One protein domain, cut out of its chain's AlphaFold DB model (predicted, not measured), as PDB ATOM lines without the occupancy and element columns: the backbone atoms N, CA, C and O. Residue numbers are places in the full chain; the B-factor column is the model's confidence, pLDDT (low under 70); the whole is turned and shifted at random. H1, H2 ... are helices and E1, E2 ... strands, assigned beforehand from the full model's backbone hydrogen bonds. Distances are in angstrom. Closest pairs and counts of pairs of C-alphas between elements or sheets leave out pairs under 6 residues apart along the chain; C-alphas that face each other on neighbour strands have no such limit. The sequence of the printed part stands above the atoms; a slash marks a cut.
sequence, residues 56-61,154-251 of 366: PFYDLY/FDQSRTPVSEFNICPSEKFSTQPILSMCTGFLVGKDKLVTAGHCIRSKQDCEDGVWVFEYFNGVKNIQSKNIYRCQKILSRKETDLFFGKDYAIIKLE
ATOM      1  N   PRO A  56    -137.296-103.833 -12.398       95.44
ATOM      2  CA  PRO A  56    -138.309-103.955 -11.357       95.44
ATOM      3  C   PRO A  56    -139.675-104.239 -11.971       95.44
ATOM      4  O   PRO A  56    -140.100-103.546 -12.889       95.44
ATOM      5  N   PHE A  57    -140.396-105.240 -11.469       90.75
ATOM      6  CA  PHE A  57    -141.674-105.622 -12.070       90.75
ATOM      7  C   PHE A  57    -142.693-104.469 -12.099       90.75
ATOM      8  O   PHE A  57    -143.470-104.372 -13.040       90.75
ATOM      9  N   TYR A  58    -142.662-103.577 -11.105       91.75
ATOM     10  CA  TYR A  58    -143.556-102.419 -11.019       91.75
ATOM     11  C   TYR A  58    -143.245-101.295 -12.022       91.75
ATOM     12  O   TYR A  58    -144.070-100.400 -12.174       91.75
ATOM     13  N   ASP A  59    -142.097-101.336 -12.707       94.00
ATOM     14  CA  ASP A  59    -141.766-100.389 -13.782       94.00
ATOM     15  C   ASP A  59    -142.416-100.788 -15.122       94.00
ATOM     16  O   ASP A  59    -142.346-100.031 -16.090       94.00
ATOM     17  N   LEU A  60    -143.052-101.966 -15.184       93.62
ATOM     18  CA  LEU A  60    -143.779-102.459 -16.351       93.62
ATOM     19  C   LEU A  60    -145.285-102.449 -16.094       93.62
ATOM     20  O   LEU A  60    -145.759-103.004 -15.102       93.62
ATOM     21  N   TYR A  61    -146.050-101.897 -17.030       91.56
ATOM     22  CA  TYR A  61    -147.510-101.941 -17.005       91.56
ATOM     23  C   TYR A  61    -148.042-102.578 -18.287       91.56
ATOM     24  O   TYR A  61    -147.519-102.347 -19.373       91.56
ATOM     25  N   PHE A 154    -143.491 -99.012 -20.422       94.25
ATOM     26  CA  PHE A 154    -142.737 -98.403 -19.336       94.25
ATOM     27  C   PHE A 154    -142.553 -96.903 -19.594       94.25
ATOM     28  O   PHE A 154    -142.644 -96.442 -20.738       94.25
ATOM     29  N   ASP A 155    -142.258 -96.147 -18.536       94.62
ATOM     30  CA  ASP A 155    -142.098 -94.692 -18.597       94.62
ATOM     31  C   ASP A 155    -140.918 -94.270 -19.495       94.62
ATOM     32  O   ASP A 155    -139.748 -94.358 -19.122       94.62
ATOM     33  N   GLN A 156    -141.246 -93.758 -20.684       93.81
ATOM     34  CA  GLN A 156    -140.275 -93.285 -21.674       93.81
ATOM     35  C   GLN A 156    -139.614 -91.945 -21.303       93.81
ATOM     36  O   GLN A 156    -138.681 -91.520 -21.985       93.81
ATOM     37  N   SER A 157    -140.104 -91.239 -20.279       95.31
ATOM     38  CA  SER A 157    -139.590 -89.919 -19.888       95.31
ATOM     39  C   SER A 157    -138.339 -89.989 -19.002       95.31
ATOM     40  O   SER A 157    -137.590 -89.009 -18.878       95.31
ATOM     41  N   ARG A 158    -138.068 -91.160 -18.418       96.50
ATOM     42  CA  ARG A 158    -136.873 -91.425 -17.613       96.50
ATOM     43  C   ARG A 158    -135.677 -91.625 -18.533       96.50
ATOM     44  O   ARG A 158    -135.652 -92.555 -19.327       96.50
ATOM     45  N   THR A 159    -134.676 -90.760 -18.434       97.00
ATOM     46  CA  THR A 159    -133.479 -90.739 -19.294       97.00
ATOM     47  C   THR A 159    -132.248 -90.428 -18.444       97.00
ATOM     48  O   THR A 159    -132.402 -89.904 -17.337       97.00
ATOM     49  N   PRO A 160    -131.009 -90.652 -18.921       94.94
ATOM     50  CA  PRO A 160    -129.837 -90.209 -18.169       94.94
ATOM     51  C   PRO A 160    -129.820 -88.708 -17.841       94.94
ATOM     52  O   PRO A 160    -129.301 -88.323 -16.792       94.94
ATOM     53  N   VAL A 161    -130.403 -87.863 -18.702       93.75
ATOM     54  CA  VAL A 161    -130.582 -86.427 -18.427       93.75
ATOM     55  C   VAL A 161    -131.476 -86.208 -17.204       93.75
ATOM     56  O   VAL A 161    -131.099 -85.446 -16.320       93.75
ATOM     57  N   SER A 162    -132.640 -86.860 -17.125       94.12
ATOM     58  CA  SER A 162    -133.591 -86.639 -16.023       94.12
ATOM     59  C   SER A 162    -133.200 -87.349 -14.723       94.12
ATOM     60  O   SER A 162    -133.429 -86.806 -13.647       94.12
ATOM     61  N   GLU A 163    -132.578 -88.524 -14.807       91.44
ATOM     62  CA  GLU A 163    -132.345 -89.404 -13.651       91.44
ATOM     63  C   GLU A 163    -130.973 -89.195 -13.006       91.44
ATOM     64  O   GLU A 163    -130.822 -89.316 -11.791       91.44
ATOM     65  N   PHE A 164    -129.964 -88.844 -13.809       88.62
ATOM     66  CA  PHE A 164    -128.584 -88.675 -13.345       88.62
ATOM     67  C   PHE A 164    -128.024 -87.279 -13.638       88.62
ATOM     68  O   PHE A 164    -126.849 -87.032 -13.377       88.62
ATOM     69  N   ASN A 165    -128.838 -86.360 -14.178       90.19
ATOM     70  CA  ASN A 165    -128.406 -85.022 -14.592       90.19
ATOM     71  C   ASN A 165    -127.237 -85.061 -15.601       90.19
ATOM     72  O   ASN A 165    -126.377 -84.184 -15.583       90.19
ATOM     73  N   ILE A 166    -127.162 -86.081 -16.469       89.69
ATOM     74  CA  ILE A 166    -126.124 -86.163 -17.514       89.69
ATOM     75  C   ILE A 166    -126.329 -85.055 -18.552       89.69
ATOM     76  O   ILE A 166    -127.457 -84.712 -18.902       89.69
ATOM     77  N   CYS A 167    -125.239 -84.504 -19.086       90.94
ATOM     78  CA  CYS A 167    -125.323 -83.516 -20.155       90.94
ATOM     79  C   CYS A 167    -125.975 -84.083 -21.432       90.94
ATOM     80  O   CYS A 167    -125.555 -85.139 -21.906       90.94
ATOM     81  N   PRO A 168    -126.923 -83.363 -22.071       93.25
ATOM     82  CA  PRO A 168    -127.549 -83.797 -23.328       93.25
ATOM     83  C   PRO A 168    -126.566 -84.035 -24.489       93.25
ATOM     84  O   PRO A 168    -126.903 -84.697 -25.466       93.25
ATOM     85  N   SER A 169    -125.352 -83.483 -24.402       92.31
ATOM     86  CA  SER A 169    -124.259 -83.711 -25.353       92.31
ATOM     87  C   SER A 169    -123.614 -85.098 -25.232       92.31
ATOM     88  O   SER A 169    -122.950 -85.539 -26.170       92.31
ATOM     89  N   GLU A 170    -123.781 -85.794 -24.104       92.38
ATOM     90  CA  GLU A 170    -123.232 -87.133 -23.903       92.38
ATOM     91  C   GLU A 170    -124.024 -88.181 -24.692       92.38
ATOM     92  O   GLU A 170    -125.239 -88.071 -24.897       92.38
ATOM     93  N   LYS A 171    -123.332 -89.235 -25.139       94.38
ATOM     94  CA  LYS A 171    -123.961 -90.304 -25.918       94.38
ATOM     95  C   LYS A 171    -125.083 -90.975 -25.129       94.38
ATOM     96  O   LYS A 171    -124.928 -91.289 -23.950       94.38
ATOM     97  N   PHE A 172    -126.182 -91.254 -25.833       96.31
ATOM     98  CA  PHE A 172    -127.370 -91.947 -25.318       96.31
ATOM     99  C   PHE A 172    -128.098 -91.219 -24.177       96.31
ATOM    100  O   PHE A 172    -129.011 -91.785 -23.588       96.31
ATOM    101  N   SER A 173    -127.731 -89.971 -23.878       95.31
ATOM    102  CA  SER A 173    -128.232 -89.211 -22.725       95.31
ATOM    103  C   SER A 173    -129.748 -88.978 -22.726       95.31
ATOM    104  O   SER A 173    -130.336 -88.760 -21.671       95.31
ATOM    105  N   THR A 174    -130.388 -89.064 -23.892       96.00
ATOM    106  CA  THR A 174    -131.832 -88.874 -24.085       96.00
ATOM    107  C   THR A 174    -132.593 -90.172 -24.352       96.00
ATOM    108  O   THR A 174    -133.799 -90.131 -24.588       96.00
ATOM    109  N   GLN A 175    -131.917 -91.324 -24.352       96.94
ATOM    110  CA  GLN A 175    -132.596 -92.610 -24.501       96.94
ATOM    111  C   GLN A 175    -133.311 -92.993 -23.202       96.94
ATOM    112  O   GLN A 175    -132.807 -92.679 -22.118       96.94
ATOM    113  N   PRO A 176    -134.456 -93.688 -23.299       97.06
ATOM    114  CA  PRO A 176    -135.214 -94.086 -22.128       97.06
ATOM    115  C   PRO A 176    -134.437 -95.117 -21.298       97.06
ATOM    116  O   PRO A 176    -133.719 -95.957 -21.846       97.06
ATOM    117  N   ILE A 177    -134.565 -95.070 -19.974       96.94
ATOM    118  CA  ILE A 177    -133.958 -96.042 -19.059       96.94
ATOM    119  C   ILE A 177    -135.023 -96.942 -18.445       96.94
ATOM    120  O   ILE A 177    -136.151 -96.521 -18.212       96.94
ATOM    121  N   LEU A 178    -134.644 -98.187 -18.177       97.06
ATOM    122  CA  LEU A 178    -135.548 -99.196 -17.621       97.06
ATOM    123  C   LEU A 178    -134.839-100.184 -16.690       97.06
ATOM    124  O   LEU A 178    -135.420-100.680 -15.731       97.06
ATOM    125  N   SER A 179    -133.579-100.507 -16.983       96.31
ATOM    126  CA  SER A 179    -132.868-101.581 -16.289       96.31
ATOM    127  C   SER A 179    -132.071-101.087 -15.081       96.31
ATOM    128  O   SER A 179    -131.500-100.002 -15.106       96.31
ATOM    129  N   MET A 180    -131.921-101.923 -14.054       96.06
ATOM    130  CA  MET A 180    -131.004-101.670 -12.930       96.06
ATOM    131  C   MET A 180    -129.723-102.510 -12.971       96.06
ATOM    132  O   MET A 180    -128.710-102.123 -12.392       96.06
ATOM    133  N   CYS A 181    -129.752-103.654 -13.655       98.19
ATOM    134  CA  CYS A 181    -128.615-104.562 -13.810       98.19
ATOM    135  C   CYS A 181    -128.704-105.313 -15.143       98.19
ATOM    136  O   CYS A 181    -129.657-105.180 -15.905       98.19
ATOM    137  N   THR A 182    -127.708-106.140 -15.427       98.88
ATOM    138  CA  THR A 182    -127.677-107.008 -16.600       98.88
ATOM    139  C   THR A 182    -127.512-108.465 -16.167       98.88
ATOM    140  O   THR A 182    -126.969-108.769 -15.105       98.88
ATOM    141  N   GLY A 183    -127.967-109.400 -16.987       98.69
ATOM    142  CA  GLY A 183    -127.638-110.811 -16.847       98.69
ATOM    143  C   GLY A 183    -127.651-111.524 -18.189       98.69
ATOM    144  O   GLY A 183    -127.979-110.932 -19.215       98.69
ATOM    145  N   PHE A 184    -127.248-112.790 -18.209       98.88
ATOM    146  CA  PHE A 184    -127.131-113.544 -19.452       98.88
ATOM    147  C   PHE A 184    -127.421-115.033 -19.299       98.88
ATOM    148  O   PHE A 184    -127.168-115.655 -18.267       98.88
ATOM    149  N   LEU A 185    -127.950-115.611 -20.372       98.50
ATOM    150  CA  LEU A 185    -128.379-116.998 -20.449       98.50
ATOM    151  C   LEU A 185    -127.175-117.950 -20.582       98.50
ATOM    152  O   LEU A 185    -126.360-117.785 -21.486       98.50
ATOM    153  N   VAL A 186    -127.086-118.980 -19.734       98.06
ATOM    154  CA  VAL A 186    -126.038-120.037 -19.768       98.06
ATOM    155  C   VAL A 186    -126.604-121.459 -19.864       98.06
ATOM    156  O   VAL A 186    -125.877-122.430 -20.050       98.06
ATOM    157  N   GLY A 187    -127.923-121.596 -19.770       96.94
ATOM    158  CA  GLY A 187    -128.675-122.815 -20.057       96.94
ATOM    159  C   GLY A 187    -130.072-122.443 -20.538       96.94
ATOM    160  O   GLY A 187    -130.373-121.266 -20.649       96.94
ATOM    161  N   LYS A 188    -130.946-123.412 -20.805       96.88
ATOM    162  CA  LYS A 188    -132.291-123.110 -21.326       96.88
ATOM    163  C   LYS A 188    -133.128-122.216 -20.407       96.88
ATOM    164  O   LYS A 188    -133.941-121.445 -20.884       96.88
ATOM    165  N   ASP A 189    -132.925-122.321 -19.104       97.81
ATOM    166  CA  ASP A 189    -133.663-121.613 -18.057       97.81
ATOM    167  C   ASP A 189    -132.724-121.090 -16.958       97.81
ATOM    168  O   ASP A 189    -133.163-120.773 -15.855       97.81
ATOM    169  N   LYS A 190    -131.413-121.045 -17.231       98.38
ATOM    170  CA  LYS A 190    -130.391-120.620 -16.269       98.38
ATOM    171  C   LYS A 190    -129.783-119.309 -16.713       98.38
ATOM    172  O   LYS A 190    -129.197-119.244 -17.797       98.38
ATOM    173  N   LEU A 191    -129.867-118.315 -15.843       98.44
ATOM    174  CA  LEU A 191    -129.344-116.978 -16.075       98.44
ATOM    175  C   LEU A 191    -128.291-116.641 -15.018       98.44
ATOM    176  O   LEU A 191    -128.437-116.987 -13.844       98.44
ATOM    177  N   VAL A 192    -127.208-116.009 -15.457       98.62
ATOM    178  CA  VAL A 192    -126.106-115.532 -14.619       98.62
ATOM    179  C   VAL A 192    -126.144-114.012 -14.550       98.62
ATOM    180  O   VAL A 192    -126.379-113.350 -15.554       98.62
ATOM    181  N   THR A 193    -125.887-113.468 -13.366       98.50
ATOM    182  CA  THR A 193    -125.727-112.029 -13.115       98.50
ATOM    183  C   THR A 193    -124.718-111.810 -11.973       98.50
ATOM    184  O   THR A 193    -124.147-112.773 -11.451       98.50
ATOM    185  N   ALA A 194    -124.463-110.560 -11.585       96.69
ATOM    186  CA  ALA A 194    -123.674-110.238 -10.400       96.69
ATOM    187  C   ALA A 194    -124.479-110.539  -9.126       96.69
ATOM    188  O   ALA A 194    -125.699-110.391  -9.077       96.69
ATOM    189  N   GLY A 195    -123.799-110.963  -8.066       95.25
ATOM    190  CA  GLY A 195    -124.424-111.313  -6.792       95.25
ATOM    191  C   GLY A 195    -125.050-110.109  -6.097       95.25
ATOM    192  O   GLY A 195    -126.084-110.259  -5.457       95.25
ATOM    193  N   HIS A 196    -124.476-108.917  -6.270       94.06
ATOM    194  CA  HIS A 196    -125.043-107.679  -5.739       94.06
ATOM    195  C   HIS A 196    -126.297-107.191  -6.485       94.06
ATOM    196  O   HIS A 196    -126.956-106.289  -5.967       94.06
ATOM    197  N   CYS A 197    -126.619-107.751  -7.661       96.12
ATOM    198  CA  CYS A 197    -127.866-107.468  -8.384       96.12
ATOM    199  C   CYS A 197    -129.050-108.276  -7.840       96.12
ATOM    200  O   CYS A 197    -130.186-107.843  -7.966       96.12
ATOM    201  N   ILE A 198    -128.789-109.445  -7.239       95.25
ATOM    202  CA  ILE A 198    -129.798-110.309  -6.612       95.25
ATOM    203  C   ILE A 198    -129.262-110.742  -5.242       95.25
ATOM    204  O   ILE A 198    -128.588-111.769  -5.100       95.25
ATOM    205  N   ARG A 199    -129.533-109.932  -4.216       91.69
ATOM    206  CA  ARG A 199    -129.028-110.098  -2.844       91.69
ATOM    207  C   ARG A 199    -129.948-110.944  -1.976       91.69
ATOM    208  O   ARG A 199    -129.497-111.582  -1.018       91.69
ATOM    209  N   SER A 200    -131.228-110.977  -2.311       94.31
ATOM    210  CA  SER A 200    -132.252-111.649  -1.523       94.31
ATOM    211  C   SER A 200    -133.226-112.444  -2.396       94.31
ATOM    212  O   SER A 200    -133.253-112.309  -3.618       94.31
ATOM    213  N   LYS A 201    -134.040-113.297  -1.759       95.00
ATOM    214  CA  LYS A 201    -135.173-113.946  -2.435       95.00
ATOM    215  C   LYS A 201    -136.160-112.900  -2.967       95.00
ATOM    216  O   LYS A 201    -136.666-113.082  -4.066       95.00
ATOM    217  N   GLN A 202    -136.351-111.813  -2.222       95.56
ATOM    218  CA  GLN A 202    -137.228-110.715  -2.606       95.56
ATOM    219  C   GLN A 202    -136.766-110.071  -3.918       95.56
ATOM    220  O   GLN A 202    -137.566-109.925  -4.827       95.56
ATOM    221  N   ASP A 203    -135.465-109.813  -4.082       95.25
ATOM    222  CA  ASP A 203    -134.918-109.228  -5.320       95.25
ATOM    223  C   ASP A 203    -135.161-110.134  -6.543       95.25
ATOM    224  O   ASP A 203    -135.349-109.660  -7.660       95.25
ATOM    225  N   CYS A 204    -135.155-111.457  -6.338       95.50
ATOM    226  CA  CYS A 204    -135.518-112.436  -7.362       95.50
ATOM    227  C   CYS A 204    -137.028-112.376  -7.666       95.50
ATOM    228  O   CYS A 204    -137.404-112.381  -8.831       95.50
ATOM    229  N   GLU A 205    -137.890-112.285  -6.655       94.50
ATOM    230  CA  GLU A 205    -139.352-112.258  -6.833       94.50
ATOM    231  C   GLU A 205    -139.869-110.946  -7.450       94.50
ATOM    232  O   GLU A 205    -140.759-110.982  -8.304       94.50
ATOM    233  N   ASP A 206    -139.279-109.813  -7.066       94.62
ATOM    234  CA  ASP A 206    -139.683-108.473  -7.507       94.62
ATOM    235  C   ASP A 206    -139.079-108.076  -8.856       94.62
ATOM    236  O   ASP A 206    -139.597-107.186  -9.534       94.62
ATOM    237  N   GLY A 207    -137.977-108.714  -9.253       95.56
ATOM    238  CA  GLY A 207    -137.305-108.466 -10.520       95.56
ATOM    239  C   GLY A 207    -137.823-109.346 -11.656       95.56
ATOM    240  O   GLY A 207    -138.091-110.540 -11.491       95.56
ATOM    241  N   VAL A 208    -137.882-108.778 -12.857       98.19
ATOM    242  CA  VAL A 208    -138.074-109.524 -14.105       98.19
ATOM    243  C   VAL A 208    -136.881-109.361 -15.034       98.19
ATOM    244  O   VAL A 208    -136.187-108.346 -15.032       98.19
ATOM    245  N   TRP A 209    -136.644-110.388 -15.843       98.62
ATOM    246  CA  TRP A 209    -135.588-110.420 -16.843       98.62
ATOM    247  C   TRP A 209    -136.186-110.148 -18.213       98.62
ATOM    248  O   TRP A 209    -136.962-110.958 -18.726       98.62
ATOM    249  N   VAL A 210    -135.823-109.005 -18.786       98.25
ATOM    250  CA  VAL A 210    -136.323-108.533 -20.077       98.25
ATOM    251  C   VAL A 210    -135.248-108.728 -21.136       98.25
ATOM    252  O   VAL A 210    -134.203-108.078 -21.116       98.25
ATOM    253  N   PHE A 211    -135.506-109.625 -22.081       97.50
ATOM    254  CA  PHE A 211    -134.673-109.774 -23.271       97.50
ATOM    255  C   PHE A 211    -135.072-108.762 -24.346       97.50
ATOM    256  O   PHE A 211    -136.212-108.306 -24.399       97.50
ATOM    257  N   GLU A 212    -134.137-108.465 -25.249       92.94
ATOM    258  CA  GLU A 212    -134.374-107.616 -26.430       92.94
ATOM    259  C   GLU A 212    -134.807-106.178 -26.111       92.94
ATOM    260  O   GLU A 212    -135.448-105.524 -26.930       92.94
ATOM    261  N   TYR A 213    -134.404-105.652 -24.952       95.38
ATOM    262  CA  TYR A 213    -134.519-104.226 -24.666       95.38
ATOM    263  C   TYR A 213    -133.467-103.432 -25.464       95.38
ATOM    264  O   TYR A 213    -132.392-103.096 -24.962       95.38
ATOM    265  N   PHE A 214    -133.753-103.203 -26.747       93.38
ATOM    266  CA  PHE A 214    -132.927-102.450 -27.693       93.38
ATOM    267  C   PHE A 214    -133.434-101.019 -27.894       93.38
ATOM    268  O   PHE A 214    -134.539-100.664 -27.485       93.38
ATOM    269  N   ASN A 215    -132.613-100.170 -28.516       89.75
ATOM    270  CA  ASN A 215    -132.999 -98.790 -28.791       89.75
ATOM    271  C   ASN A 215    -134.294 -98.723 -29.623       89.75
ATOM    272  O   ASN A 215    -134.466 -99.472 -30.583       89.75
ATOM    273  N   GLY A 216    -135.195 -97.818 -29.241       86.31
ATOM    274  CA  GLY A 216    -136.509 -97.657 -29.865       86.31
ATOM    275  C   GLY A 216    -137.594 -98.622 -29.373       86.31
ATOM    276  O   GLY A 216    -138.731 -98.509 -29.824       86.31
ATOM    277  N   VAL A 217    -137.294 -99.547 -28.450       86.88
ATOM    278  CA  VAL A 217    -138.329-100.339 -27.764       86.88
ATOM    279  C   VAL A 217    -139.159 -99.430 -26.867       86.88
ATOM    280  O   VAL A 217    -138.647 -98.896 -25.889       86.88
ATOM    281  N   LYS A 218    -140.451 -99.324 -27.175       86.69
ATOM    282  CA  LYS A 218    -141.474 -98.729 -26.297       86.69
ATOM    283  C   LYS A 218    -142.378 -99.787 -25.666       86.69
ATOM    284  O   LYS A 218    -142.844 -99.629 -24.548       86.69
ATOM    285  N   ASN A 219    -142.563-100.883 -26.400       86.00
ATOM    286  CA  ASN A 219    -143.457-101.986 -26.088       86.00
ATOM    287  C   ASN A 219    -142.662-103.293 -26.001       86.00
ATOM    288  O   ASN A 219    -142.005-103.693 -26.967       86.00
ATOM    289  N   ILE A 220    -142.738-103.970 -24.861       88.69
ATOM    290  CA  ILE A 220    -142.048-105.224 -24.570       88.69
ATOM    291  C   ILE A 220    -143.051-106.369 -24.655       88.69
ATOM    292  O   ILE A 220    -144.062-106.392 -23.960       88.69
ATOM    293  N   GLN A 221    -142.754-107.361 -25.484       86.19
ATOM    294  CA  GLN A 221    -143.582-108.561 -25.579       86.19
ATOM    295  C   GLN A 221    -143.481-109.385 -24.299       86.19
ATOM    296  O   GLN A 221    -142.375-109.670 -23.835       86.19
ATOM    297  N   SER A 222    -144.613-109.871 -23.793       89.19
ATOM    298  CA  SER A 222    -144.655-110.788 -22.646       89.19
ATOM    299  C   SER A 222    -143.731-112.002 -22.806       89.19
ATOM    300  O   SER A 222    -143.058-112.395 -21.852       89.19
ATOM    301  N   LYS A 223    -143.578-112.555 -24.020       89.00
ATOM    302  CA  LYS A 223    -142.642-113.668 -24.276       89.00
ATOM    303  C   LYS A 223    -141.167-113.322 -24.029       89.00
ATOM    304  O   LYS A 223    -140.364-114.246 -23.862       89.00
ATOM    305  N   ASN A 224    -140.809-112.040 -23.989       93.44
ATOM    306  CA  ASN A 224    -139.461-111.549 -23.697       93.44
ATOM    307  C   ASN A 224    -139.252-111.222 -22.211       93.44
ATOM    308  O   ASN A 224    -138.125-110.921 -21.826       93.44
ATOM    309  N   ILE A 225    -140.298-111.335 -21.387       96.12
ATOM    310  CA  ILE A 225    -140.269-111.109 -19.942       96.12
ATOM    311  C   ILE A 225    -140.265-112.465 -19.229       96.12
ATOM    312  O   ILE A 225    -141.051-113.364 -19.549       96.12
ATOM    313  N   TYR A 226    -139.349-112.629 -18.275       97.94
ATOM    314  CA  TYR A 226    -139.183-113.862 -17.509       97.94
ATOM    315  C   TYR A 226    -139.023-113.547 -16.027       97.94
ATOM    316  O   TYR A 226    -138.134-112.782 -15.646       97.94
ATOM    317  N   ARG A 227    -139.822-114.182 -15.168       98.06
ATOM    318  CA  ARG A 227    -139.608-114.106 -13.718       98.06
ATOM    319  C   ARG A 227    -138.513-115.059 -13.262       98.06
ATOM    320  O   ARG A 227    -138.278-116.128 -13.841       98.06
ATOM    321  N   CYS A 228    -137.857-114.682 -12.172       98.06
ATOM    322  CA  CYS A 228    -136.972-115.573 -11.441       98.06
ATOM    323  C   CYS A 228    -137.811-116.580 -10.637       98.06
ATOM    324  O   CYS A 228    -138.628-116.203  -9.804       98.06
ATOM    325  N   GLN A 229    -137.600-117.877 -10.864       97.81
ATOM    326  CA  GLN A 229    -138.248-118.937 -10.089       97.81
ATOM    327  C   GLN A 229    -137.524-119.187  -8.765       97.81
ATOM    328  O   GLN A 229    -138.148-119.438  -7.737       97.81
ATOM    329  N   LYS A 230    -136.186-119.216  -8.804       97.69
ATOM    330  CA  LYS A 230    -135.340-119.395  -7.620       97.69
ATOM    331  C   LYS A 230    -133.891-119.024  -7.887       97.69
ATOM    332  O   LYS A 230    -133.372-119.211  -8.988       97.69
ATOM    333  N   ILE A 231    -133.199-118.638  -6.823       97.94
ATOM    334  CA  ILE A 231    -131.742-118.513  -6.801       97.94
ATOM    335  C   ILE A 231    -131.146-119.920  -6.647       97.94
ATOM    336  O   ILE A 231    -131.434-120.621  -5.679       97.94
ATOM    337  N   LEU A 232    -130.336-120.357  -7.613       97.12
ATOM    338  CA  LEU A 232    -129.651-121.657  -7.581       97.12
ATOM    339  C   LEU A 232    -128.367-121.599  -6.754       97.12
ATOM    340  O   LEU A 232    -128.040-122.542  -6.038       97.12
ATOM    341  N   SER A 233    -127.626-120.503  -6.884       95.62
ATOM    342  CA  SER A 233    -126.400-120.234  -6.140       95.62
ATOM    343  C   SER A 233    -126.124-118.739  -6.186       95.62
ATOM    344  O   SER A 233    -126.344-118.114  -7.223       95.62
ATOM    345  N   ARG A 234    -125.624-118.156  -5.098       93.75
ATOM    346  CA  ARG A 234    -125.122-116.780  -5.114       93.75
ATOM    347  C   ARG A 234    -123.935-116.614  -4.187       93.75
ATOM    348  O   ARG A 234    -123.793-117.329  -3.193       93.75
ATOM    349  N   LYS A 235    -123.113-115.619  -4.487       92.00
ATOM    350  CA  LYS A 235    -122.138-115.076  -3.556       92.00
ATOM    351  C   LYS A 235    -122.023-113.580  -3.764       92.00
ATOM    352  O   LYS A 235    -121.865-113.122  -4.885       92.00
ATOM    353  N   GLU A 236    -122.043-112.870  -2.656       83.12
ATOM    354  CA  GLU A 236    -121.765-111.448  -2.546       83.12
ATOM    355  C   GLU A 236    -120.849-111.355  -1.331       83.12
ATOM    356  O   GLU A 236    -121.251-111.683  -0.214       83.12
ATOM    357  N   THR A 237    -119.553-111.133  -1.533       70.38
ATOM    358  CA  THR A 237    -118.617-111.082  -0.402       70.38
ATOM    359  C   THR A 237    -117.508-110.066  -0.628       70.38
ATOM    360  O   THR A 237    -116.900-110.000  -1.697       70.38
ATOM    361  N   ASP A 238    -117.270-109.334   0.458       56.03
ATOM    362  CA  ASP A 238    -116.469-108.134   0.652       56.03
ATOM    363  C   ASP A 238    -114.941-108.326   0.553       56.03
ATOM    364  O   ASP A 238    -114.435-109.447   0.682       56.03
ATOM    365  N   LEU A 239    -114.253-107.193   0.330       42.31
ATOM    366  CA  LEU A 239    -112.821-106.799   0.373       42.31
ATOM    367  C   LEU A 239    -111.667-107.813   0.143       42.31
ATOM    368  O   LEU A 239    -110.632-107.403  -0.382       42.31
ATOM    369  N   PHE A 240    -111.795-109.107   0.458       41.81
ATOM    370  CA  PHE A 240    -110.693-110.086   0.435       41.81
ATOM    371  C   PHE A 240    -110.845-111.237  -0.578       41.81
ATOM    372  O   PHE A 240    -109.836-111.694  -1.116       41.81
ATOM    373  N   PHE A 241    -112.066-111.710  -0.882       52.38
ATOM    374  CA  PHE A 241    -112.268-112.931  -1.699       52.38
ATOM    375  C   PHE A 241    -112.981-112.724  -3.044       52.38
ATOM    376  O   PHE A 241    -113.029-113.651  -3.855       52.38
ATOM    377  N   GLY A 242    -113.481-111.515  -3.315       68.12
ATOM    378  CA  GLY A 242    -113.745-110.995  -4.661       68.12
ATOM    379  C   GLY A 242    -114.708-111.783  -5.557       68.12
ATOM    380  O   GLY A 242    -114.635-111.599  -6.769       68.12
ATOM    381  N   LYS A 243    -115.558-112.668  -5.014       86.88
ATOM    382  CA  LYS A 243    -116.610-113.340  -5.789       86.88
ATOM    383  C   LYS A 243    -117.923-112.586  -5.637       86.88
ATOM    384  O   LYS A 243    -118.374-112.362  -4.518       86.88
ATOM    385  N   ASP A 244    -118.527-112.284  -6.771       93.19
ATOM    386  CA  ASP A 244    -119.770-111.547  -6.889       93.19
ATOM    387  C   ASP A 244    -120.569-112.113  -8.069       93.19
ATOM    388  O   ASP A 244    -120.324-111.789  -9.228       93.19
ATOM    389  N   TYR A 245    -121.458-113.061  -7.784       96.19
ATOM    390  CA  TYR A 245    -122.259-113.733  -8.804       96.19
ATOM    391  C   TYR A 245    -123.586-114.234  -8.237       96.19
ATOM    392  O   TYR A 245    -123.687-114.575  -7.055       96.19
ATOM    393  N   ALA A 246    -124.570-114.383  -9.112       97.12
ATOM    394  CA  ALA A 246    -125.766-115.172  -8.876       97.12
ATOM    395  C   ALA A 246    -126.069-116.024 -10.114       97.12
ATOM    396  O   ALA A 246    -125.928-115.569 -11.247       97.12
ATOM    397  N   ILE A 247    -126.483-117.268  -9.883       98.12
ATOM    398  CA  ILE A 247    -127.145-118.112 -10.874       98.12
ATOM    399  C   ILE A 247    -128.591-118.242 -10.428       98.12
ATOM    400  O   ILE A 247    -128.862-118.696  -9.312       98.12
ATOM    401  N   ILE A 248    -129.514-117.907 -11.314       98.25
ATOM    402  CA  ILE A 248    -130.942-118.076 -11.084       98.25
ATOM    403  C   ILE A 248    -131.528-119.076 -12.076       98.25
ATOM    404  O   ILE A 248    -130.985-119.302 -13.162       98.25
ATOM    405  N   LYS A 249    -132.650-119.672 -11.687       98.38
ATOM    406  CA  LYS A 249    -133.531-120.425 -12.575       98.38
ATOM    407  C   LYS A 249    -134.712-119.532 -12.941       98.38
ATOM    408  O   LYS A 249    -135.340-118.975 -12.043       98.38
ATOM    409  N   LEU A 250    -134.996-119.405 -14.230       98.62
ATOM    410  CA  LEU A 250    -136.168-118.713 -14.761       98.62
ATOM    411  C   LEU A 250    -137.405-119.616 -14.666       98.62
ATOM    412  O   LEU A 250    -137.287-120.841 -14.643       98.62
ATOM    413  N   GLU A 251    -138.593-119.017 -14.606       97.31
ATOM    414  CA  GLU A 251    -139.868-119.747 -14.474       97.31
ATOM    415  C   GLU A 251    -140.195-120.669 -15.658       97.31
ATOM    416  O   GLU A 251    -140.925-121.648 -15.498       97.31
TER     417      GLU A 251
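This is residues 56 to 61 and 154 to 251 of the 366 residues of the protein "Serine protease" of Bacteriovorax sp. BSW11_IV (UniProt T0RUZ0). One antiparallel sheet of five strands, curled like part of a barrel, is a folded sheet: it bends back on itself so that E1 and E2 face E5 and E3, with E6 as the hinge. Short helix H2 sits beside E5 at the sheet's level, while H1 lies away from the sheet, joined to E1 by a long link. The printed part has 104 residues, under half in named elements: two helices and six strands, in the order H1 E1 E2 H2 E3 E4 E5 E6, class mixed. The sheet's order is E1 E2 E6 E5 E3. The whole is only just compact, close to loose, with a radius of gyration of the C-alphas of 15.3 A and spans of 40 by 37 by 22 A.

Look first at H1, residues 160 to 164, which is not on the sheet. Next find the hairpin of E1, residues 181 to 185, and E2, residues 190 to 193, where N 184 and O 192 are 2.8 A apart. E2 is antiparallel to E6, residues 244 to 250; N 193 and O 246 are 3.0 A apart. H2, residues 201 to 206, has a height over the sheet of 2.9 A; its closest C-alpha pair with E5, residues 225 to 236, is Cys 204 and Cys 228, 5.3 A. E5 pairs first with E3, residues 207 to 211, N 226 to O 209 at 2.9 A, then with E6 in a hairpin, N 235 to O 245 at 2.8 A; it bends by 81 degrees at residue 233. E4, residues 219 to 221, pairs with no named strand. In H1 and H2 every O i to N i+4 pair is within hydrogen-bond range.

Find C-alpha 160 at (-129.837, -90.209, -18.169), where H1 begins. E5 runs 25.4 A from C-alpha 225 at (-140.269, -111.109, -19.942); E6 runs 19.6 A to C-alpha 250 at (-136.168, -118.713, -14.761).

The C-alphas farthest apart, of Asn 219 and Phe 240, are 42.9 A apart. Residues 62 to 153 are not printed, and C-alphas 61 and 154 are 6.4 A apart across the cut. The link from H1 to E1, 16 residues, is long. Residues 238 to 242 have pLDDT under 70.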